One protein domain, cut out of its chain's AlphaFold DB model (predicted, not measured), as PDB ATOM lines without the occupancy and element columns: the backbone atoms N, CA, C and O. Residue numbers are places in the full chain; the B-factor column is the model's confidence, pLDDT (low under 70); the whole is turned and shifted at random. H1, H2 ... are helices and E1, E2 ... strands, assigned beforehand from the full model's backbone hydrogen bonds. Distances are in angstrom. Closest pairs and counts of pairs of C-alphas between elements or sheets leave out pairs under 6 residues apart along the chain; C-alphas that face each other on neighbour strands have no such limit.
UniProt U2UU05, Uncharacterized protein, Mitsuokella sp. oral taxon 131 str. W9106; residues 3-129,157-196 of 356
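AT A GLANCE: This is residues 3 to 129 and 157 to 196 of the 356 residues of an uncharacterized protein of Mitsuokella sp. oral taxon 131 str. W9106 (UniProt U2UU05). A strongly twisted sheet of five strands curls round one long helix, H1, and two short helices, H2 and H3, pack on residues 95 to 100 of H1. A small separate pair of strands, E2 and E7, lies toward one end of the long axis, beyond which the loop of residues 13 to 25 reaches out. The printed part has 167 residues, with three named helices and seven named strands in the order E1 E2 E3 E4 E5 H1 E6 E7 H2 H3, of mixed class. The large sheet runs E3 E4 E5 E1 E6, antiparallel throughout, and E2 and E7 are parallel. The whole is compact, with a radius of gyration of the C-alphas of 17.1 A, yet elongated, spanning 58 by 36 by 28 A.

HOW THE PARTS SIT: Begin with E3 (residues 35 to 42), E4 (53 to 63) and E5 (66 to 76), a meander of two hairpins, each strand the antiparallel neighbour of the one before; look for N 37 and O 58 at 2.9 A, and N 61 and O 68 at 2.9 A. E1 (3 to 12) follows beside E5, with N 8 and O 69 at 2.8 A, and E6 (123 to 126) is the edge strand beside E1, with N 5 and O 125 at 2.9 A. H1 (79 to 103) is on this sheet; the closest C-alphas of E5 and H1 are those of Ala 76 and Ala 82, 5.4 A apart. E5, H1 and E6 form a split strand-helix-strand unit, two strands running the same way with E1 between them, and its crossover is right-handed. H2 (166 to 175) is on the same face as H1, in two layers, helices over one face of the sheet. It touches residues 96 to 100 of H1 alone, at a steep tilt of 66 degrees, with C-alphas 96 and 173 closest at 6.6 A. H3 (181 to 191), not on the sheet, touches residues 95 to 99 of H1 alone, about perpendicular at 86 degrees, with C-alphas 95 and 190 closest at 5.7 A. In the three helices every O i to N i+4 pair is within hydrogen-bond range. In the second sheet, E2 (26 to 30) and E7 (159 to 163) have N 28 and O 160 at 3.1 A.

IN THESE COORDINATES: Find C-alpha 3 at (-49.088, 47.181, 26.438), where E1 begins its 29.1 A. E4 measures 31.0 A, and E5 measures 27.6 A and bends by 57 degrees at residue 73. From C-alpha 79 at (-45.283, 48.518, 34.853), H1 runs 35.9 A. H3 ends at C-alpha 191, (-35.403, 23.487, 43.678).

THE WHOLE: The farthest C-alphas, Ser 22 and Gln 48, are 59.5 A apart. Residues 130 to 156 are not printed, and C-alphas 129 and 157 stand 49.7 A apart across the cut. The links E1 to E2 and H1 to E6 are long. Confidence is under 70 in 53 residues, among them 14 to 32, 39 to 55 and 157 to 163.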
ATOM      1  N   LYS A   3     -49.691  48.311  27.140       76.25
ATOM      2  CA  LYS A   3     -49.088  47.181  26.438       76.25
ATOM      3  C   LYS A   3     -47.588  47.237  26.670       76.25
ATOM      4  O   LYS A   3     -46.972  48.276  26.432       76.25
ATOM      5  N   PHE A   4     -47.026  46.157  27.191       70.88
ATOM      6  CA  PHE A   4     -45.626  46.093  27.581       70.88
ATOM      7  C   PHE A   4     -44.916  44.985  26.814       70.88
ATOM      8  O   PHE A   4     -45.310  43.827  26.905       70.88
ATOM      9  N   LEU A   5     -43.854  45.343  26.102       77.38
ATOM     10  CA  LEU A   5     -42.890  44.392  25.568       77.38
ATOM     11  C   LEU A   5     -41.856  44.115  26.656       77.38
ATOM     12  O   LEU A   5     -41.261  45.052  27.195       77.38
ATOM     13  N   VAL A   6     -41.630  42.842  26.974       79.88
ATOM     14  CA  VAL A   6     -40.677  42.457  28.020       79.88
ATOM     15  C   VAL A   6     -39.567  41.594  27.448       79.88
ATOM     16  O   VAL A   6     -39.805  40.676  26.668       79.88
ATOM     17  N   THR A   7     -38.329  41.879  27.842       84.69
ATOM     18  CA  THR A   7     -37.156  41.066  27.504       84.69
ATOM     19  C   THR A   7     -36.411  40.668  28.770       84.69
ATOM     20  O   THR A   7     -36.052  41.521  29.584       84.69
ATOM     21  N   ILE A   8     -36.145  39.372  28.919       85.75
ATOM     22  CA  ILE A   8     -35.565  38.769  30.119       85.75
ATOM     23  C   ILE A   8     -34.342  37.947  29.708       85.75
ATOM     24  O   ILE A   8     -34.492  36.876  29.117       85.75
ATOM     25  N   PRO A   9     -33.123  38.434  29.977       85.75
ATOM     26  CA  PRO A   9     -31.913  37.645  29.794       85.75
ATOM     27  C   PRO A   9     -31.887  36.471  30.775       85.75
ATOM     28  O   PRO A   9     -32.145  36.662  31.967       85.75
ATOM     29  N   LEU A  10     -31.542  35.287  30.278       86.00
ATOM     30  CA  LEU A  10     -31.365  34.084  31.081       86.00
ATOM     31  C   LEU A  10     -29.885  33.724  31.189       86.00
ATOM     32  O   LEU A  10     -29.126  33.835  30.225       86.00
ATOM     33  N   ASP A  11     -29.522  33.218  32.358       85.00
ATOM     34  CA  ASP A  11     -28.250  32.570  32.640       85.00
ATOM     35  C   ASP A  11     -28.500  31.105  33.022       85.00
ATOM     36  O   ASP A  11     -29.635  30.686  33.259       85.00
ATOM     37  N   TYR A  12     -27.440  30.303  33.075       83.12
ATOM     38  CA  TYR A  12     -27.512  28.928  33.561       83.12
ATOM     39  C   TYR A  12     -26.237  28.532  34.300       83.12
ATOM     40  O   TYR A  12     -25.177  29.136  34.115       83.12
ATOM     41  N   THR A  13     -26.335  27.518  35.157       75.12
ATOM     42  CA  THR A  13     -25.190  26.971  35.896       75.12
ATOM     43  C   THR A  13     -24.182  26.320  34.947       75.12
ATOM     44  O   THR A  13     -24.508  25.398  34.203       75.12
ATOM     45  N   LYS A  14     -22.939  26.819  34.975       64.12
ATOM     46  CA  LYS A  14     -21.847  26.415  34.068       64.12
ATOM     47  C   LYS A  14     -20.715  25.641  34.748       64.12
ATOM     48  O   LYS A  14     -19.783  25.246  34.060       64.12
ATOM     49  N   PHE A  15     -20.767  25.456  36.068       59.97
ATOM     50  CA  PHE A  15     -19.646  24.943  36.862       59.97
ATOM     51  C   PHE A  15     -19.990  23.612  37.540       59.97
ATOM     52  O   PHE A  15     -21.148  23.358  37.875       59.97
ATOM     53  N   SER A  16     -18.975  22.764  37.723       56.72
ATOM     54  CA  SER A  16     -19.111  21.477  38.410       56.72
ATOM     55  C   SER A  16     -19.321  21.664  39.916       56.72
ATOM     56  O   SER A  16     -18.766  22.577  40.515       56.72
ATOM     57  N   MET A  17     -20.099  20.761  40.515       54.44
ATOM     58  CA  MET A  17     -20.346  20.665  41.961       54.44
ATOM     59  C   MET A  17     -19.178  20.013  42.722       54.44
ATOM     60  O   MET A  17     -19.208  19.930  43.947       54.44
ATOM     61  N   LEU A  18     -18.161  19.504  42.016       48.03
ATOM     62  CA  LEU A  18     -16.959  18.972  42.639       48.03
ATOM     63  C   LEU A  18     -15.860  20.033  42.619       48.03
ATOM     64  O   LEU A  18     -15.456  20.495  41.553       48.03
ATOM     65  N   ASP A  19     -15.317  20.333  43.799       43.03
ATOM     66  CA  ASP A  19     -14.108  21.137  44.033       43.03
ATOM     67  C   ASP A  19     -12.837  20.408  43.524       43.03
ATOM     68  O   ASP A  19     -11.800  20.318  44.181       43.03
ATOM     69  N   ILE A  20     -12.898  19.811  42.332       46.16
ATOM     70  CA  ILE A  20     -11.726  19.242  41.680       46.16
ATOM     71  C   ILE A  20     -11.041  20.409  40.981       46.16
ATOM     72  O   ILE A  20     -11.361  20.743  39.842       46.16
ATOM     73  N   HIS A  21     -10.046  20.997  41.651       41.28
ATOM     74  CA  HIS A  21      -9.159  22.064  41.155       41.28
ATOM     75  C   HIS A  21      -8.458  21.774  39.800       41.28
ATOM     76  O   HIS A  21      -7.612  22.548  39.352       41.28
ATOM     77  N   SER A  22      -8.769  20.652  39.149       37.09
ATOM     78  CA  SER A  22      -8.161  20.131  37.926       37.09
ATOM     79  C   SER A  22      -9.123  20.051  36.730       37.09
ATOM     80  O   SER A  22      -8.650  19.801  35.625       37.09
ATOM     81  N   PHE A  23     -10.438  20.261  36.909       37.50
ATOM     82  CA  PHE A  23     -11.438  20.123  35.838       37.50
ATOM     83  C   PHE A  23     -12.375  21.340  35.770       37.50
ATOM     84  O   PHE A  23     -13.311  21.465  36.551       37.50
ATOM     85  N   ASN A  24     -12.161  22.216  34.784       45.56
ATOM     86  CA  ASN A  24     -13.152  23.219  34.388       45.56
ATOM     87  C   ASN A  24     -14.005  22.623  33.262       45.56
ATOM     88  O   ASN A  24     -13.665  22.748  32.084       45.56
ATOM     89  N   ALA A  25     -15.090  21.934  33.614       47.00
ATOM     90  CA  ALA A  25     -16.110  21.574  32.635       47.00
ATOM     91  C   ALA A  25     -16.897  22.843  32.280       47.00
ATOM     92  O   ALA A  25     -17.569  23.404  33.138       47.00
ATOM     93  N   ASN A  26     -16.782  23.313  31.036       56.47
ATOM     94  CA  ASN A  26     -17.606  24.404  30.521       56.47
ATOM     95  C   ASN A  26     -18.735  23.784  29.697       56.47
ATOM     96  O   ASN A  26     -18.519  23.338  28.568       56.47
ATOM     97  N   VAL A  27     -19.934  23.754  30.273       61.44
ATOM     98  CA  VAL A  27     -21.139  23.268  29.592       61.44
ATOM     99  C   VAL A  27     -21.659  24.368  28.678       61.44
ATOM    100  O   VAL A  27     -21.833  25.510  29.114       61.44
ATOM    101  N   LYS A  28     -21.908  24.035  27.409       68.50
ATOM    102  CA  LYS A  28     -22.514  24.959  26.446       68.50
ATOM    103  C   LYS A  28     -23.842  24.399  25.969       68.50
ATOM    104  O   LYS A  28     -23.887  23.433  25.213       68.50
ATOM    105  N   ILE A  29     -24.922  25.048  26.380       68.81
ATOM    106  CA  ILE A  29     -26.263  24.700  25.917       68.81
ATOM    107  C   ILE A  29     -26.545  25.512  24.661       68.81
ATOM    108  O   ILE A  29     -26.371  26.734  24.653       68.81
ATOM    109  N   LYS A  30     -26.955  24.827  23.598       69.75
ATOM    110  CA  LYS A  30     -27.357  25.446  22.341       69.75
ATOM    111  C   LYS A  30     -28.824  25.153  22.074       69.75
ATOM    112  O   LYS A  30     -29.389  24.174  22.553       69.75
ATOM    113  N   MET A  31     -29.430  26.042  21.309       68.56
ATOM    114  CA  MET A  31     -30.793  25.892  20.846       68.56
ATOM    115  C   MET A  31     -30.789  26.189  19.356       68.56
ATOM    116  O   MET A  31     -30.335  27.259  18.950       68.56
ATOM    117  N   ASP A  32     -31.218  25.210  18.568       63.12
ATOM    118  CA  ASP A  32     -31.094  25.265  17.112       63.12
ATOM    119  C   ASP A  32     -32.117  26.236  16.499       63.12
ATOM    120  O   ASP A  32     -31.820  26.913  15.517       63.12
ATOM    121  N   GLU A  33     -33.287  26.380  17.131       71.62
ATOM    122  CA  GLU A  33     -34.355  27.290  16.711       71.62
ATOM    123  C   GLU A  33     -35.013  27.984  17.906       71.62
ATOM    124  O   GLU A  33     -35.075  27.439  19.006       71.62
ATOM    125  N   SER A  34     -35.555  29.188  17.701       78.75
ATOM    126  CA  SER A  34     -36.359  29.853  18.728       78.75
ATOM    127  C   SER A  34     -37.640  29.073  19.022       78.75
ATOM    128  O   SER A  34     -38.346  28.641  18.105       78.75
ATOM    129  N   ILE A  35     -37.983  28.965  20.300       79.44
ATOM    130  CA  ILE A  35     -39.210  28.319  20.754       79.44
ATOM    131  C   ILE A  35     -40.249  29.404  21.016       79.44
ATOM    132  O   ILE A  35     -40.021  30.288  21.838       79.44
ATOM    133  N   THR A  36     -41.399  29.312  20.356       80.88
ATOM    134  CA  THR A  36     -42.560  30.158  20.653       80.88
ATOM    135  C   THR A  36     -43.604  29.326  21.380       80.88
ATOM    136  O   THR A  36     -44.012  28.268  20.890       80.88
ATOM    137  N   VAL A  37     -44.034  29.808  22.542       77.62
ATOM    138  CA  VAL A  37     -45.164  29.267  23.297       77.62
ATOM    139  C   VAL A  37     -46.216  30.343  23.503       77.62
ATOM    140  O   VAL A  37     -45.909  31.531  23.571       77.62
ATOM    141  N   HIS A  38     -47.464  29.907  23.586       76.62
ATOM    142  CA  HIS A  38     -48.608  30.776  23.795       76.62
ATOM    143  C   HIS A  38     -49.160  30.535  25.195       76.62
ATOM    144  O   HIS A  38     -49.437  29.392  25.565       76.62
ATOM    145  N   LEU A  39     -49.285  31.610  25.964       69.38
ATOM    146  CA  LEU A  39     -49.889  31.604  27.286       69.38
ATOM    147  C   LEU A  39     -51.276  32.227  27.205       69.38
ATOM    148  O   LEU A  39     -51.425  33.348  26.724       69.38
ATOM    149  N   ASP A  40     -52.272  31.512  27.717       61.31
ATOM    150  CA  ASP A  40     -53.568  32.100  28.034       61.31
ATOM    151  C   ASP A  40     -53.415  32.780  29.401       61.31
ATOM    152  O   ASP A  40     -53.534  32.141  30.451       61.31
ATOM    153  N   GLU A  41     -53.029  34.056  29.414       55.59
ATOM    154  CA  GLU A  41     -52.832  34.768  30.674       55.59
ATOM    155  C   GLU A  41     -54.149  35.311  31.222       55.59
ATOM    156  O   GLU A  41     -54.925  35.979  30.537       55.59
ATOM    157  N   ILE A  42     -54.363  35.052  32.514       49.34
ATOM    158  CA  ILE A  42     -55.417  35.667  33.314       49.34
ATOM    159  C   ILE A  42     -54.876  37.010  33.803       49.34
ATOM    160  O   ILE A  42     -54.109  37.062  34.765       49.34
ATOM    161  N   CYS A  43     -55.296  38.103  33.170       48.41
ATOM    162  CA  CYS A  43     -55.049  39.439  33.702       48.41
ATOM    163  C   CYS A  43     -55.779  39.592  35.047       48.41
ATOM    164  O   CYS A  43     -57.005  39.511  35.109       48.41
ATOM    165  N   THR A  44     -55.047  39.808  36.141       44.88
ATOM    166  CA  THR A  44     -55.642  40.221  37.420       44.88
ATOM    167  C   THR A  44     -55.741  41.740  37.477       44.88
ATOM    168  O   THR A  44     -54.732  42.441  37.557       44.88
ATOM    169  N   TYR A  45     -56.975  42.238  37.439       54.41
ATOM    170  CA  TYR A  45     -57.318  43.652  37.533       54.41
ATOM    171  C   TYR A  45     -57.113  44.140  38.964       54.41
ATOM    172  O   TYR A  45     -57.533  43.486  39.917       54.41
ATOM    173  N   ALA A  46     -56.560  45.341  39.134       43.84
ATOM    174  CA  ALA A  46     -56.413  45.932  40.460       43.84
ATOM    175  C   ALA A  46     -57.764  46.241  41.145       43.84
ATOM    176  O   ALA A  46     -57.757  46.548  42.331       43.84
ATOM    177  N   ASN A  47     -58.902  46.186  40.427       44.16
ATOM    178  CA  ASN A  47     -60.224  46.581  40.944       44.16
ATOM    179  C   ASN A  47     -61.459  45.927  40.269       44.16
ATOM    180  O   ASN A  47     -62.562  46.447  40.440       44.16
ATOM    181  N   GLN A  48     -61.344  44.833  39.498       44.19
ATOM    182  CA  GLN A  48     -62.516  44.196  38.861       44.19
ATOM    183  C   GLN A  48     -62.405  42.662  38.775       44.19
ATOM    184  O   GLN A  48     -61.392  42.137  38.332       44.19
ATOM    185  N   ASP A  49     -63.488  41.953  39.117       43.75
ATOM    186  CA  ASP A  49     -63.681  40.501  38.910       43.75
ATOM    187  C   ASP A  49     -63.936  40.140  37.428       43.75
ATOM    188  O   ASP A  49     -64.723  39.251  37.102       43.75
ATOM    189  N   VAL A  50     -63.316  40.859  36.496       41.44
ATOM    190  CA  VAL A  50     -63.306  40.463  35.084       41.44
ATOM    191  C   VAL A  50     -62.080  39.564  34.892       41.44
ATOM    192  O   VAL A  50     -61.125  39.638  35.654       41.44
ATOM    193  N   LYS A  51     -62.117  38.626  33.949       48.16
ATOM    194  CA  LYS A  51     -60.956  37.852  33.488       48.16
ATOM    195  C   LYS A  51     -61.027  37.876  31.973       48.16
ATOM    196  O   LYS A  51     -61.817  37.133  31.399       48.16
ATOM    197  N   GLU A  52     -60.294  38.776  31.336       51.53
ATOM    198  CA  GLU A  52     -60.086  38.696  29.891       51.53
ATOM    199  C   GLU A  52     -58.861  37.822  29.636       51.53
ATOM    200  O   GLU A  52     -57.788  38.055  30.198       51.53
ATOM    201  N   GLU A  53     -59.057  36.785  28.825       55.25
ATOM    202  CA  GLU A  53     -57.990  35.906  28.360       55.25
ATOM    203  C   GLU A  53     -57.304  36.575  27.170       55.25
ATOM    204  O   GLU A  53     -57.909  36.776  26.114       55.25
ATOM    205  N   TYR A  54     -56.034  36.929  27.347       61.09
ATOM    206  CA  TYR A  54     -55.181  37.380  26.256       61.09
ATOM    207  C   TYR A  54     -54.185  36.273  25.936       61.09
ATOM    208  O   TYR A  54     -53.520  35.746  26.825       61.09
ATOM    209  N   ASN A  55     -54.082  35.930  24.652       66.25
ATOM    210  CA  ASN A  55     -53.066  35.006  24.179       66.25
ATOM    211  C   ASN A  55     -51.741  35.766  24.040       66.25
ATOM    212  O   ASN A  55     -51.581  36.596  23.141       66.25
ATOM    213  N   VAL A  56     -50.820  35.519  24.967       73.75
ATOM    214  CA  VAL A  56     -49.509  36.164  25.010       73.75
ATOM    215  C   VAL A  56     -48.484  35.235  24.371       73.75
ATOM    216  O   VAL A  56     -48.273  34.110  24.825       73.75
ATOM    217  N   ALA A  57     -47.830  35.713  23.313       78.94
ATOM    218  CA  ALA A  57     -46.715  35.006  22.701       78.94
ATOM    219  C   ALA A  57     -45.438  35.226  23.520       78.94
ATOM    220  O   ALA A  57     -45.017  36.361  23.775       78.94
ATOM    221  N   VAL A  58     -44.806  34.121  23.907       82.56
ATOM    222  CA  VAL A  58     -43.513  34.106  24.582       82.56
ATOM    223  C   VAL A  58     -42.499  33.396  23.702       82.56
ATOM    224  O   VAL A  58     -42.678  32.239  23.327       82.56
ATOM    225  N   ILE A  59     -41.426  34.104  23.370       82.69
ATOM    226  CA  ILE A  59     -40.370  33.649  22.473       82.69
ATOM    227  C   ILE A  59     -39.099  33.427  23.285       82.69
ATOM    228  O   ILE A  59     -38.529  34.361  23.845       82.69
ATOM    229  N   ILE A  60     -38.622  32.192  23.313       83.50
ATOM    230  CA  ILE A  60     -37.331  31.809  23.873       83.50
ATOM    231  C   ILE A  60     -36.342  31.756  22.711       83.50
ATOM    232  O   ILE A  60     -36.592  31.106  21.696       83.50
ATOM    233  N   SER A  61     -35.215  32.447  22.835       83.56
ATOM    234  CA  SER A  61     -34.172  32.497  21.800       83.56
ATOM    235  C   SER A  61     -32.779  32.435  22.423       83.56
ATOM    236  O   SER A  61     -32.607  32.742  23.602       83.56
ATOM    237  N   CYS A  62     -31.788  32.007  21.640       78.44
ATOM    238  CA  CYS A  62     -30.390  31.933  22.055       78.44
ATOM    239  C   CYS A  62     -29.512  32.612  21.000       78.44
ATOM    240  O   CYS A  62     -29.359  32.097  19.895       78.44
ATOM    241  N   ASP A  63     -28.931  33.761  21.348       74.00
ATOM    242  CA  ASP A  63     -28.006  34.490  20.480       74.00
ATOM    243  C   ASP A  63     -26.577  34.236  20.957       74.00
ATOM    244  O   ASP A  63     -26.177  34.734  22.008       74.00
ATOM    245  N   SER A  64     -25.781  33.489  20.184       62.75
ATOM    246  CA  SER A  64     -24.330  33.345  20.419       62.75
ATOM    247  C   SER A  64     -23.949  33.014  21.879       62.75
ATOM    248  O   SER A  64     -22.952  33.531  22.371       62.75
ATOM    249  N   GLU A  65     -24.740  32.155  22.549       63.56
ATOM    250  CA  GLU A  65     -24.640  31.702  23.960       63.56
ATOM    251  C   GLU A  65     -25.468  32.467  25.013       63.56
ATOM    252  O   GLU A  65     -25.515  32.024  26.165       63.56
ATOM    253  N   GLN A  66     -26.161  33.552  24.656       80.31
ATOM    254  CA  GLN A  66     -27.071  34.243  25.572       80.31
ATOM    255  C   GLN A  66     -28.524  33.846  25.307       80.31
ATOM    256  O   GLN A  66     -29.106  34.200  24.280       80.31
ATOM    257  N   PHE A  67     -29.120  33.142  26.269       85.50
ATOM    258  CA  PHE A  67     -30.547  32.850  26.253       85.50
ATOM    259  C   PHE A  67     -31.346  34.093  26.649       85.50
ATOM    260  O   PHE A  67     -30.945  34.861  27.529       85.50
ATOM    261  N   LYS A  68     -32.491  34.297  26.004       88.31
ATOM    262  CA  LYS A  68     -33.426  35.373  26.332       88.31
ATOM    263  C   LYS A  68     -34.868  34.918  26.143       88.31
ATOM    264  O   LYS A  68     -35.174  34.176  25.209       88.31
ATOM    265  N   ILE A  69     -35.737  35.412  27.013       86.75
ATOM    266  CA  ILE A  69     -37.189  35.346  26.869       86.75
ATOM    267  C   ILE A  69     -37.661  36.713  26.386       86.75
ATOM    268  O   ILE A  69     -37.345  37.732  27.001       86.75
ATOM    269  N   THR A  70     -38.433  36.733  25.311       84.69
ATOM    270  CA  THR A  70     -39.168  37.905  24.850       84.69
ATOM    271  C   THR A  70     -40.650  37.620  25.008       84.69
ATOM    272  O   THR A  70     -41.170  36.702  24.381       84.69
ATOM    273  N   VAL A  71     -41.330  38.397  25.843       83.25
ATOM    274  CA  VAL A  71     -42.788  38.362  25.969       83.25
ATOM    275  C   VAL A  71     -43.311  39.509  25.128       83.25
ATOM    276  O   VAL A  71     -43.068  40.665  25.480       83.25
ATOM    277  N   GLU A  72     -43.950  39.199  23.996       75.88
ATOM    278  CA  GLU A  72     -44.288  40.218  22.999       75.88
ATOM    279  C   GLU A  72     -45.160  41.307  23.614       75.88
ATOM    280  O   GLU A  72     -44.807  42.480  23.514       75.88
ATOM    281  N   TYR A  73     -46.244  40.930  24.299       78.06
ATOM    282  CA  TYR A  73     -47.191  41.892  24.850       78.06
ATOM    283  C   TYR A  73     -47.850  41.405  26.141       78.06
ATOM    284  O   TYR A  73     -48.739  40.562  26.110       78.06
ATOM    285  N   ILE A  74     -47.461  42.008  27.264       73.94
ATOM    286  CA  ILE A  74     -48.173  41.899  28.540       73.94
ATOM    287  C   ILE A  74     -49.146  43.069  28.661       73.94
ATOM    288  O   ILE A  74     -48.766  44.235  28.491       73.94
ATOM    289  N   TYR A  75     -50.400  42.762  28.979       76.44
ATOM    290  CA  TYR A  75     -51.441  43.754  29.222       76.44
ATOM    291  C   TYR A  75     -51.577  43.997  30.723       76.44
ATOM    292  O   TYR A  75     -51.966  43.110  31.474       76.44
ATOM    293  N   ALA A  76     -51.237  45.204  31.178       72.06
ATOM    294  CA  ALA A  76     -51.295  45.543  32.599       72.06
ATOM    295  C   ALA A  76     -51.632  47.021  32.840       72.06
ATOM    296  O   ALA A  76     -51.421  47.889  31.986       72.06
ATOM    297  N   ASP A  77     -52.146  47.326  34.033       71.69
ATOM    298  CA  ASP A  77     -52.445  48.704  34.445       71.69
ATOM    299  C   ASP A  77     -51.180  49.496  34.786       71.69
ATOM    300  O   ASP A  77     -51.110  50.709  34.570       71.69
ATOM    301  N   THR A  78     -50.161  48.808  35.304       70.50
ATOM    302  CA  THR A  78     -48.891  49.408  35.712       70.50
ATOM    303  C   THR A  78     -47.715  48.561  35.249       70.50
ATOM    304  O   THR A  78     -47.834  47.348  35.083       70.50
ATOM    305  N   GLU A  79     -46.555  49.202  35.106       73.00
ATOM    306  CA  GLU A  79     -45.283  48.518  34.853       73.00
ATOM    307  C   GLU A  79     -44.967  47.493  35.952       73.00
ATOM    308  O   GLU A  79     -44.449  46.421  35.665       73.00
ATOM    309  N   LYS A  80     -45.357  47.775  37.203       74.12
ATOM    310  CA  LYS A  80     -45.198  46.847  38.327       74.12
ATOM    311  C   LYS A  80     -45.975  45.544  38.108       74.12
ATOM    312  O   LYS A  80     -45.427  44.475  38.331       74.12
ATOM    313  N   TYR A  81     -47.225  45.623  37.654       76.50
ATOM    314  CA  TYR A  81     -48.008  44.418  37.361       76.50
ATOM    315  C   TYR A  81     -47.461  43.670  36.143       76.50
ATOM    316  O   TYR A  81     -47.360  42.449  36.182       76.50
ATOM    317  N   ALA A  82     -47.026  44.386  35.099       72.56
ATOM    318  CA  ALA A  82     -46.346  43.758  33.967       72.56
ATOM    319  C   ALA A  82     -45.063  43.030  34.397       72.56
ATOM    320  O   ALA A  82     -44.767  41.950  33.895       72.56
ATOM    321  N   PHE A  83     -44.327  43.595  35.356       78.75
ATOM    322  CA  PHE A  83     -43.154  42.971  35.954       78.75
ATOM    323  C   PHE A  83     -43.502  41.702  36.734       78.75
ATOM    324  O   PHE A  83     -42.839  40.691  36.548       78.75
ATOM    325  N   GLU A  84     -44.526  41.733  37.591       80.50
ATOM    326  CA  GLU A  84     -44.961  40.564  38.373       80.50
ATOM    327  C   GLU A  84     -45.407  39.408  37.464       80.50
ATOM    328  O   GLU A  84     -45.073  38.253  37.724       80.50
ATOM    329  N   ILE A  85     -46.094  39.721  36.362       80.56
ATOM    330  CA  ILE A  85     -46.469  38.742  35.335       80.56
ATOM    331  C   ILE A  85     -45.215  38.195  34.642       80.56
ATOM    332  O   ILE A  85     -45.012  36.984  34.590       80.56
ATOM    333  N   ALA A  86     -44.324  39.074  34.175       81.75
ATOM    334  CA  ALA A  86     -43.076  38.678  33.526       81.75
ATOM    335  C   ALA A  86     -42.182  37.799  34.418       81.75
ATOM    336  O   ALA A  86     -41.562  36.861  33.923       81.75
ATOM    337  N   ASP A  87     -42.125  38.089  35.719       81.75
ATOM    338  CA  ASP A  87     -41.406  37.297  36.719       81.75
ATOM    339  C   ASP A  87     -41.998  35.883  36.829       81.75
ATOM    340  O   ASP A  87     -41.265  34.896  36.756       81.75
ATOM    341  N   CYS A  88     -43.329  35.765  36.886       85.12
ATOM    342  CA  CYS A  88     -44.011  34.470  36.873       85.12
ATOM    343  C   CYS A  88     -43.713  33.670  35.594       85.12
ATOM    344  O   CYS A  88     -43.343  32.498  35.679       85.12
ATOM    345  N   ILE A  89     -43.822  34.299  34.417       85.88
ATOM    346  CA  ILE A  89     -43.516  33.660  33.124       85.88
ATOM    347  C   ILE A  89     -42.064  33.165  33.102       85.88
ATOM    348  O   ILE A  89     -41.792  32.024  32.721       85.88
ATOM    349  N   ALA A  90     -41.119  34.016  33.513       86.94
ATOM    350  CA  ALA A  90     -39.698  33.692  33.505       86.94
ATOM    351  C   ALA A  90     -39.372  32.512  34.420       86.94
ATOM    352  O   ALA A  90     -38.574  31.650  34.043       86.94
ATOM    353  N   TYR A  91     -40.000  32.454  35.597       90.31
ATOM    354  CA  TYR A  91     -39.851  31.341  36.525       90.31
ATOM    355  C   TYR A  91     -40.313  30.017  35.910       90.31
ATOM    356  O   TYR A  91     -39.556  29.043  35.930       90.31
ATOM    357  N   GLU A  92     -41.515  29.985  35.324       88.88
ATOM    358  CA  GLU A  92     -42.063  28.776  34.699       88.88
ATOM    359  C   GLU A  92     -41.186  28.306  33.528       88.88
ATOM    360  O   GLU A  92     -40.833  27.130  33.453       88.88
ATOM    361  N   ILE A  93     -40.731  29.231  32.677       88.00
ATOM    362  CA  ILE A  93     -39.843  28.900  31.554       88.00
ATOM    363  C   ILE A  93     -38.482  28.390  32.036       88.00
ATOM    364  O   ILE A  93     -37.982  27.399  31.507       88.00
ATOM    365  N   CYS A  94     -37.868  29.024  33.039       91.00
ATOM    366  CA  CYS A  94     -36.579  28.570  33.567       91.00
ATOM    367  C   CYS A  94     -36.673  27.169  34.166       91.00
ATOM    368  O   CYS A  94     -35.771  26.355  33.967       91.00
ATOM    369  N   LYS A  95     -37.761  26.872  34.880       93.56
ATOM    370  CA  LYS A  95     -38.031  25.547  35.437       93.56
ATOM    371  C   LYS A  95     -38.104  24.487  34.339       93.56
ATOM    372  O   LYS A  95     -37.387  23.487  34.419       93.56
ATOM    373  N   ASP A  96     -38.900  24.734  33.304       88.94
ATOM    374  CA  ASP A  96     -39.125  23.772  32.223       88.94
ATOM    375  C   ASP A  96     -37.864  23.595  31.355       88.94
ATOM    376  O   ASP A  96     -37.473  22.465  31.056       88.94
ATOM    377  N   LEU A  97     -37.141  24.684  31.052       86.75
ATOM    378  CA  LEU A  97     -35.841  24.632  30.363       86.75
ATOM    379  C   LEU A  97     -34.781  23.881  31.174       86.75
ATOM    380  O   LEU A  97     -33.989  23.132  30.604       86.75
ATOM    381  N   SER A  98     -34.752  24.066  32.496       90.19
ATOM    382  CA  SER A  98     -33.809  23.358  33.371       90.19
ATOM    383  C   SER A  98     -34.069  21.863  33.364       90.19
ATOM    384  O   SER A  98     -33.129  21.083  33.260       90.19
ATOM    385  N   TYR A  99     -35.338  21.456  33.440       90.25
ATOM    386  CA  TYR A  99     -35.699  20.049  33.352       90.25
ATOM    387  C   TYR A  99     -35.314  19.454  31.993       90.25
ATOM    388  O   TYR A  99     -34.635  18.428  31.961       90.25
ATOM    389  N   LEU A 100     -35.654  20.128  30.889       85.38
ATOM    390  CA  LEU A 100     -35.295  19.677  29.543       85.38
ATOM    391  C   LEU A 100     -33.780  19.531  29.376       85.38
ATOM    392  O   LEU A 100     -33.296  18.501  28.917       85.38
ATOM    393  N   ALA A 101     -33.006  20.533  29.790       82.50
ATOM    394  CA  ALA A 101     -31.555  20.462  29.689       82.50
ATOM    395  C   ALA A 101     -30.966  19.362  30.580       82.50
ATOM    396  O   ALA A 101     -29.992  18.714  30.199       82.50
ATOM    397  N   GLN A 102     -31.574  19.112  31.741       85.00
ATOM    398  CA  GLN A 102     -31.146  18.050  32.633       85.00
ATOM    399  C   GLN A 102     -31.432  16.648  32.064       85.00
ATOM    400  O   GLN A 102     -30.623  15.755  32.294       85.00
ATOM    401  N   LEU A 103     -32.500  16.450  31.280       81.88
ATOM    402  CA  LEU A 103     -32.758  15.177  30.583       81.88
ATOM    403  C   LEU A 103     -31.630  14.791  29.617       81.88
ATOM    404  O   LEU A 103     -31.351  13.611  29.426       81.88
ATOM    405  N   HIS A 104     -30.968  15.784  29.023       75.62
ATOM    406  CA  HIS A 104     -29.849  15.564  28.108       75.62
ATOM    407  C   HIS A 104     -28.486  15.525  28.813       75.62
ATOM    408  O   HIS A 104     -27.470  15.317  28.150       75.62
ATOM    409  N   ASN A 105     -28.441  15.718  30.136       74.88
ATOM    410  CA  ASN A 105     -27.208  15.774  30.910       74.88
ATOM    411  C   ASN A 105     -26.818  14.394  31.464       74.88
ATOM    412  O   ASN A 105     -27.255  13.971  32.538       74.88
ATOM    413  N   ILE A 106     -25.906  13.725  30.760       68.00
ATOM    414  CA  ILE A 106     -25.382  12.403  31.136       68.00
ATOM    415  C   ILE A 106     -24.490  12.492  32.394       68.00
ATOM    416  O   ILE A 106     -24.344  11.526  33.137       68.00
ATOM    417  N   ASN A 107     -23.937  13.669  32.691       68.44
ATOM    418  CA  ASN A 107     -22.996  13.918  33.783       68.44
ATOM    419  C   ASN A 107     -23.674  14.506  35.033       68.44
ATOM    420  O   ASN A 107     -23.088  15.322  35.750       68.44
ATOM    421  N   THR A 108     -24.908  14.074  35.321       71.69
ATOM    422  CA  THR A 108     -25.731  14.572  36.439       71.69
ATOM    423  C   THR A 108     -25.020  14.490  37.802       71.69
ATOM    424  O   THR A 108     -25.269  15.317  38.669       71.69
ATOM    425  N   HIS A 109     -24.086  13.555  38.014       67.69
ATOM    426  CA  HIS A 109     -23.285  13.488  39.248       67.69
ATOM    427  C   HIS A 109     -22.234  14.593  39.390       67.69
ATOM    428  O   HIS A 109     -21.780  14.836  40.508       67.69
ATOM    429  N   TYR A 110     -21.812  15.213  38.285       68.19
ATOM    430  CA  TYR A 110     -20.774  16.246  38.259       68.19
ATOM    431  C   TYR A 110     -21.340  17.657  38.205       68.19
ATOM    432  O   TYR A 110     -20.731  18.574  38.765       68.19
ATOM    433  N   PHE A 111     -22.458  17.857  37.510       72.94
ATOM    434  CA  PHE A 111     -23.096  19.161  37.406       72.94
ATOM    435  C   PHE A 111     -24.600  19.027  37.181       72.94
ATOM    436  O   PHE A 111     -25.076  18.104  36.522       72.94
ATOM    437  N   HIS A 112     -25.343  20.008  37.689       77.44
ATOM    438  CA  HIS A 112     -26.761  20.180  37.401       77.44
ATOM    439  C   HIS A 112     -26.948  21.418  36.539       77.44
ATOM    440  O   HIS A 112     -26.353  22.463  36.815       77.44
ATOM    441  N   VAL A 113     -27.803  21.314  35.530       78.81
ATOM    442  CA  VAL A 113     -28.170  22.437  34.679       78.81
ATOM    443  C   VAL A 113     -29.396  23.116  35.261       78.81
ATOM    444  O   VAL A 113     -30.472  22.534  35.337       78.81
ATOM    445  N   LYS A 114     -29.234  24.373  35.658       86.75
ATOM    446  CA  LYS A 114     -30.312  25.221  36.144       86.75
ATOM    447  C   LYS A 114     -30.269  26.545  35.415       86.75
ATOM    448  O   LYS A 114     -29.318  27.303  35.596       86.75
ATOM    449  N   PHE A 115     -31.299  26.818  34.630       87.50
ATOM    450  CA  PHE A 115     -31.571  28.143  34.099       87.50
ATOM    451  C   PHE A 115     -32.099  29.041  35.205       87.50
ATOM    452  O   PHE A 115     -32.879  28.609  36.048       87.50
ATOM    453  N   TYR A 116     -31.671  30.292  35.205       89.44
ATOM    454  CA  TYR A 116     -32.149  31.309  36.124       89.44
ATOM    455  C   TYR A 116     -32.085  32.680  35.457       89.44
ATOM    456  O   TYR A 116     -31.477  32.871  34.406       89.44
ATOM    457  N   TYR A 117     -32.711  33.661  36.088       88.62
ATOM    458  CA  TYR A 117     -32.684  35.046  35.648       88.62
ATOM    459  C   TYR A 117     -32.538  35.950  36.861       88.62
ATOM    460  O   TYR A 117     -32.883  35.595  37.991       88.62
ATOM    461  N   TYR A 118     -32.013  37.144  36.623       82.50
ATOM    462  CA  TYR A 118     -31.989  38.184  37.635       82.50
ATOM    463  C   TYR A 118     -33.163  39.118  37.394       82.50
ATOM    464  O   TYR A 118     -33.236  39.767  36.354       82.50
ATOM    465  N   THR A 119     -34.037  39.242  38.386       81.50
ATOM    466  CA  THR A 119     -35.199  40.143  38.366       81.50
ATOM    467  C   THR A 119     -34.826  41.576  37.969       81.50
ATOM    468  O   THR A 119     -35.494  42.194  37.149       81.50
ATOM    469  N   ARG A 120     -33.678  42.082  38.444       76.56
ATOM    470  CA  ARG A 120     -33.119  43.401  38.067       76.56
ATOM    471  C   ARG A 120     -32.762  43.566  36.581       76.56
ATOM    472  O   ARG A 120     -32.541  44.689  36.144       76.56
ATOM    473  N   ASN A 121     -32.638  42.469  35.833       79.81
ATOM    474  CA  ASN A 121     -32.281  42.472  34.413       79.81
ATOM    475  C   ASN A 121     -33.514  42.376  33.499       79.81
ATOM    476  O   ASN A 121     -33.347  42.420  32.278       79.81
ATOM    477  N   ILE A 122     -34.723  42.242  34.059       80.56
ATOM    478  CA  ILE A 122     -35.973  42.293  33.298       80.56
ATOM    479  C   ILE A 122     -36.111  43.700  32.713       80.56
ATOM    480  O   ILE A 122     -36.124  44.694  33.440       80.56
ATOM    481  N   LYS A 123     -36.196  43.784  31.387       81.50
ATOM    482  CA  LYS A 123     -36.389  45.041  30.660       81.50
ATOM    483  C   LYS A 123     -37.837  45.135  30.219       81.50
ATOM    484  O   LYS A 123     -38.290  44.276  29.470       81.50
ATOM    485  N   ILE A 124     -38.529  46.185  30.650       78.12
ATOM    486  CA  ILE A 124     -39.921  46.453  30.288       78.12
ATOM    487  C   ILE A 124     -39.968  47.713  29.431       78.12
ATOM    488  O   ILE A 124     -39.447  48.761  29.809       78.12
ATOM    489  N   LEU A 125     -40.587  47.602  28.262       78.81
ATOM    490  CA  LEU A 125     -40.827  48.708  27.350       78.81
ATOM    491  C   LEU A 125     -42.338  48.889  27.203       78.81
ATOM    492  O   LEU A 125     -43.019  48.045  26.626       78.81
ATOM    493  N   GLU A 126     -42.871  49.988  27.739       68.88
ATOM    494  CA  GLU A 126     -44.254  50.394  27.476       68.88
ATOM    495  C   GLU A 126     -44.368  50.847  26.016       68.88
ATOM    496  O   GLU A 126     -43.683  51.781  25.590       68.88
ATOM    497  N   GLU A 127     -45.253  50.213  25.250       57.88
ATOM    498  CA  GLU A 127     -45.556  50.613  23.882       57.88
ATOM    499  C   GLU A 127     -46.341  51.936  23.903       57.88
ATOM    500  O   GLU A 127     -47.571  51.979  23.890       57.88
ATOM    501  N   LYS A 128     -45.625  53.063  23.944       46.94
ATOM    502  CA  LYS A 128     -46.175  54.346  23.504       46.94
ATOM    503  C   LYS A 128     -46.098  54.353  21.989       46.94
ATOM    504  O   LYS A 128     -44.989  54.443  21.464       46.94
ATOM    505  N   ILE A 129     -47.242  54.295  21.296       40.22
ATOM    506  CA  ILE A 129     -47.302  54.537  19.847       40.22
ATOM    507  C   ILE A 129     -46.726  55.932  19.604       40.22
ATOM    508  O   ILE A 129     -47.384  56.956  19.780       40.22
ATOM    509  N   SER A 157      -9.864  20.932  28.984       36.50
ATOM    510  CA  SER A 157     -11.157  21.567  28.738       36.50
ATOM    511  C   SER A 157     -12.053  20.595  27.974       36.50
ATOM    512  O   SER A 157     -11.803  20.313  26.802       36.50
ATOM    513  N   MET A 158     -13.104  20.099  28.619       39.75
ATOM    514  CA  MET A 158     -14.153  19.322  27.961       39.75
ATOM    515  C   MET A 158     -15.348  20.244  27.707       39.75
ATOM    516  O   MET A 158     -15.796  20.943  28.616       39.75
ATOM    517  N   THR A 159     -15.819  20.300  26.461       46.03
ATOM    518  CA  THR A 159     -17.028  21.038  26.076       46.03
ATOM    519  C   THR A 159     -18.095  20.030  25.692       46.03
ATOM    520  O   THR A 159     -17.957  19.339  24.686       46.03
ATOM    521  N   GLU A 160     -19.145  19.956  26.499       48.81
ATOM    522  CA  GLU A 160     -20.350  19.190  26.191       48.81
ATOM    523  C   GLU A 160     -21.361  20.133  25.528       48.81
ATOM    524  O   GLU A 160     -21.561  21.262  25.991       48.81
ATOM    525  N   ILE A 161     -21.929  19.700  24.399       52.84
ATOM    526  CA  ILE A 161     -22.925  20.459  23.638       52.84
ATOM    527  C   ILE A 161     -24.240  19.695  23.713       52.84
ATOM    528  O   ILE A 161     -24.325  18.571  23.225       52.84
ATOM    529  N   HIS A 162     -25.256  20.339  24.275       60.09
ATOM    530  CA  HIS A 162     -26.625  19.830  24.288       60.09
ATOM    531  C   HIS A 162     -27.486  20.685  23.357       60.09
ATOM    532  O   HIS A 162     -27.441  21.915  23.451       60.09
ATOM    533  N   SER A 163     -28.258  20.031  22.487       62.00
ATOM    534  CA  SER A 163     -29.313  20.661  21.686       62.00
ATOM    535  C   SER A 163     -30.653  20.453  22.382       62.00
ATOM    536  O   SER A 163     -30.985  19.330  22.753       62.00
ATOM    537  N   LEU A 164     -31.415  21.531  22.562       71.69
ATOM    538  CA  LEU A 164     -32.757  21.474  23.142       71.69
ATOM    539  C   LEU A 164     -33.802  21.291  22.040       71.69
ATOM    540  O   LEU A 164     -33.887  22.106  21.121       71.69
ATOM    541  N   SER A 165     -34.610  20.238  22.158       75.75
ATOM    542  CA  SER A 165     -35.731  19.973  21.257       75.75
ATOM    543  C   SER A 165     -36.903  20.909  21.556       75.75
ATOM    544  O   SER A 165     -37.374  21.011  22.692       75.75
ATOM    545  N   LYS A 166     -37.392  21.585  20.515       76.06
ATOM    546  CA  LYS A 166     -38.587  22.431  20.588       76.06
ATOM    547  C   LYS A 166     -39.833  21.620  20.938       76.06
ATOM    548  O   LYS A 166     -40.623  22.068  21.765       76.06
ATOM    549  N   ASP A 167     -39.994  20.454  20.320       80.75
ATOM    550  CA  ASP A 167     -41.173  19.607  20.507       80.75
ATOM    551  C   ASP A 167     -41.219  19.064  21.943       80.75
ATOM    552  O   ASP A 167     -42.261  19.127  22.596       80.75
ATOM    553  N   ASP A 168     -40.066  18.654  22.484       82.25
ATOM    554  CA  ASP A 168     -39.975  18.172  23.866       82.25
ATOM    555  C   ASP A 168     -40.276  19.294  24.866       82.25
ATOM    556  O   ASP A 168     -40.992  19.078  25.847       82.25
ATOM    557  N   PHE A 169     -39.787  20.514  24.607       84.25
ATOM    558  CA  PHE A 169     -40.130  21.673  25.430       84.25
ATOM    559  C   PHE A 169     -41.634  21.951  25.417       84.25
ATOM    560  O   PHE A 169     -42.225  22.193  26.469       84.25
ATOM    561  N   GLN A 170     -42.265  21.922  24.240       84.00
ATOM    562  CA  GLN A 170     -43.698  22.176  24.118       84.00
ATOM    563  C   GLN A 170     -44.524  21.132  24.873       84.00
ATOM    564  O   GLN A 170     -45.484  21.509  25.543       84.00
ATOM    565  N   GLU A 171     -44.142  19.854  24.831       88.12
ATOM    566  CA  GLU A 171     -44.822  18.804  25.596       88.12
ATOM    567  C   GLU A 171     -44.669  19.027  27.110       88.12
ATOM    568  O   GLU A 171     -45.664  18.999  27.839       88.12
ATOM    569  N   ILE A 172     -43.453  19.331  27.591       87.94
ATOM    570  CA  ILE A 172     -43.210  19.666  29.007       87.94
ATOM    571  C   ILE A 172     -44.106  20.834  29.426       87.94
ATOM    572  O   ILE A 172     -44.853  20.714  30.399       87.94
ATOM    573  N   PHE A 173     -44.080  21.923  28.659       85.44
ATOM    574  CA  PHE A 173     -44.813  23.154  28.943       85.44
ATOM    575  C   PHE A 173     -46.335  22.944  28.963       85.44
ATOM    576  O   PHE A 173     -47.056  23.455  29.821       85.44
ATOM    577  N   GLN A 174     -46.864  22.138  28.039       87.25
ATOM    578  CA  GLN A 174     -48.293  21.821  27.999       87.25
ATOM    579  C   GLN A 174     -48.739  20.951  29.179       87.25
ATOM    580  O   GLN A 174     -49.883  21.073  29.637       87.25
ATOM    581  N   LYS A 175     -47.864  20.074  29.686       88.25
ATOM    582  CA  LYS A 175     -48.135  19.218  30.852       88.25
ATOM    583  C   LYS A 175     -47.893  19.939  32.178       88.25
ATOM    584  O   LYS A 175     -48.533  19.583  33.167       88.25
ATOM    585  N   SER A 176     -47.035  20.961  32.206       88.25
ATOM    586  CA  SER A 176     -46.654  21.741  33.393       88.25
ATOM    587  C   SER A 176     -47.660  22.841  33.772       88.25
ATOM    588  O   SER A 176     -47.354  23.710  34.589       88.25
ATOM    589  N   LYS A 177     -48.908  22.772  33.281       84.94
ATOM    590  CA  LYS A 177     -49.968  23.748  33.598       84.94
ATOM    591  C   LYS A 177     -50.111  24.017  35.105       84.94
ATOM    592  O   LYS A 177     -49.927  23.090  35.910       84.94
ATOM    593  N   PRO A 178     -50.495  25.243  35.509       78.00
ATOM    594  CA  PRO A 178     -50.729  25.582  36.910       78.00
ATOM    595  C   PRO A 178     -51.669  24.583  37.598       78.00
ATOM    596  O   PRO A 178     -52.663  24.148  37.019       78.00
ATOM    597  N   ASN A 179     -51.356  24.222  38.845       79.50
ATOM    598  CA  ASN A 179     -52.078  23.231  39.660       79.50
ATOM    599  C   ASN A 179     -52.037  21.774  39.156       79.50
ATOM    600  O   ASN A 179     -52.709  20.915  39.729       79.50
ATOM    601  N   SER A 180     -51.246  21.457  38.128       87.94
ATOM    602  CA  SER A 180     -51.006  20.065  37.735       87.94
ATOM    603  C   SER A 180     -50.011  19.370  38.672       87.94
ATOM    604  O   SER A 180     -49.124  19.995  39.265       87.94
ATOM    605  N   GLY A 181     -50.121  18.042  38.770       90.00
ATOM    606  CA  GLY A 181     -49.141  17.217  39.480       90.00
ATOM    607  C   GLY A 181     -47.730  17.339  38.908       90.00
ATOM    608  O   GLY A 181     -46.761  17.393  39.661       90.00
ATOM    609  N   ILE A 182     -47.624  17.455  37.580       92.56
ATOM    610  CA  ILE A 182     -46.354  17.664  36.877       92.56
ATOM    611  C   ILE A 182     -45.714  18.990  37.283       92.56
ATOM    612  O   ILE A 182     -44.540  18.989  37.634       92.56
ATOM    613  N   ASN A 183     -46.471  20.091  37.331       92.62
ATOM    614  CA  ASN A 183     -45.937  21.381  37.777       92.62
ATOM    615  C   ASN A 183     -45.377  21.287  39.206       92.62
ATOM    616  O   ASN A 183     -44.261  21.730  39.476       92.62
ATOM    617  N   LEU A 184     -46.107  20.633  40.117       93.94
ATOM    618  CA  LEU A 184     -45.632  20.413  41.482       93.94
ATOM    619  C   LEU A 184     -44.310  19.632  41.508       93.94
ATOM    620  O   LEU A 184     -43.378  20.049  42.197       93.94
ATOM    621  N   MET A 185     -44.204  18.535  40.753       96.19
ATOM    622  CA  MET A 185     -42.973  17.741  40.690       96.19
ATOM    623  C   MET A 185     -41.812  18.533  40.079       96.19
ATOM    624  O   MET A 185     -40.731  18.552  40.666       96.19
ATOM    625  N   LEU A 186     -42.046  19.263  38.985       95.12
ATOM    626  CA  LEU A 186     -41.049  20.128  38.350       95.12
ATOM    627  C   LEU A 186     -40.568  21.243  39.286       95.12
ATOM    628  O   LEU A 186     -39.382  21.554  39.299       95.12
ATOM    629  N   ASN A 187     -41.440  21.809  40.125       94.69
ATOM    630  CA  ASN A 187     -41.047  22.822  41.109       94.69
ATOM    631  C   ASN A 187     -40.076  22.264  42.154       94.69
ATOM    632  O   ASN A 187     -39.081  22.909  42.490       94.69
ATOM    633  N   PHE A 188     -40.358  21.074  42.692       96.12
ATOM    634  CA  PHE A 188     -39.446  20.419  43.631       96.12
ATOM    635  C   PHE A 188     -38.154  19.991  42.944       96.12
ATOM    636  O   PHE A 188     -37.074  20.191  43.497       96.12
ATOM    637  N   PHE A 189     -38.250  19.491  41.717       95.81
ATOM    638  CA  PHE A 189     -37.092  19.129  40.922       95.81
ATOM    639  C   PHE A 189     -36.179  20.336  40.671       95.81
ATOM    640  O   PHE A 189     -35.004  20.301  41.008       95.81
ATOM    641  N   TYR A 190     -36.728  21.454  40.197       94.12
ATOM    642  CA  TYR A 190     -35.989  22.691  39.948       94.12
ATOM    643  C   TYR A 190     -35.347  23.282  41.213       94.12
ATOM    644  O   TYR A 190     -34.236  23.820  41.169       94.12
ATOM    645  N   LYS A 191     -35.997  23.136  42.376       92.88
ATOM    646  CA  LYS A 191     -35.403  23.487  43.678       92.88
ATOM    647  C   LYS A 191     -34.219  22.594  44.053       92.88
ATOM    648  O   LYS A 191     -33.345  23.066  44.766       92.88
ATOM    649  N   ALA A 192     -34.174  21.355  43.571       92.06
ATOM    650  CA  ALA A 192     -33.067  20.424  43.782       92.06
ATOM    651  C   ALA A 192     -31.887  20.626  42.807       92.06
ATOM    652  O   ALA A 192     -30.867  19.951  42.942       92.06
ATOM    653  N   LEU A 193     -32.007  21.526  41.825       87.81
ATOM    654  CA  LEU A 193     -30.936  21.842  40.877       87.81
ATOM    655  C   LEU A 193     -30.090  23.033  41.346       87.81
ATOM    656  O   LEU A 193     -30.569  23.926  42.058       87.81
ATOM    657  N   GLY A 194     -28.863  23.091  40.823       80.50
ATOM    658  CA  GLY A 194     -27.871  24.132  41.092       80.50
ATOM    659  C   GLY A 194     -27.007  23.838  42.318       80.50
ATOM    660  O   GLY A 194     -26.919  22.691  42.751       80.50
ATOM    661  N   ASP A 195     -26.379  24.890  42.846       74.62
ATOM    662  CA  ASP A 195     -25.548  24.856  44.053       74.62
ATOM    663  C   ASP A 195     -26.440  24.838  45.305       74.62
ATOM    664  O   ASP A 195     -26.820  25.873  45.856       74.62
ATOM    665  N   ILE A 196     -26.889  23.639  45.670       81.06
ATOM    666  CA  ILE A 196     -27.736  23.373  46.832       81.06
ATOM    667  C   ILE A 196     -27.083  22.295  47.690       81.06
ATOM    668  O   ILE A 196     -26.482  21.352  47.171       81.06
TER     669      ILE A 196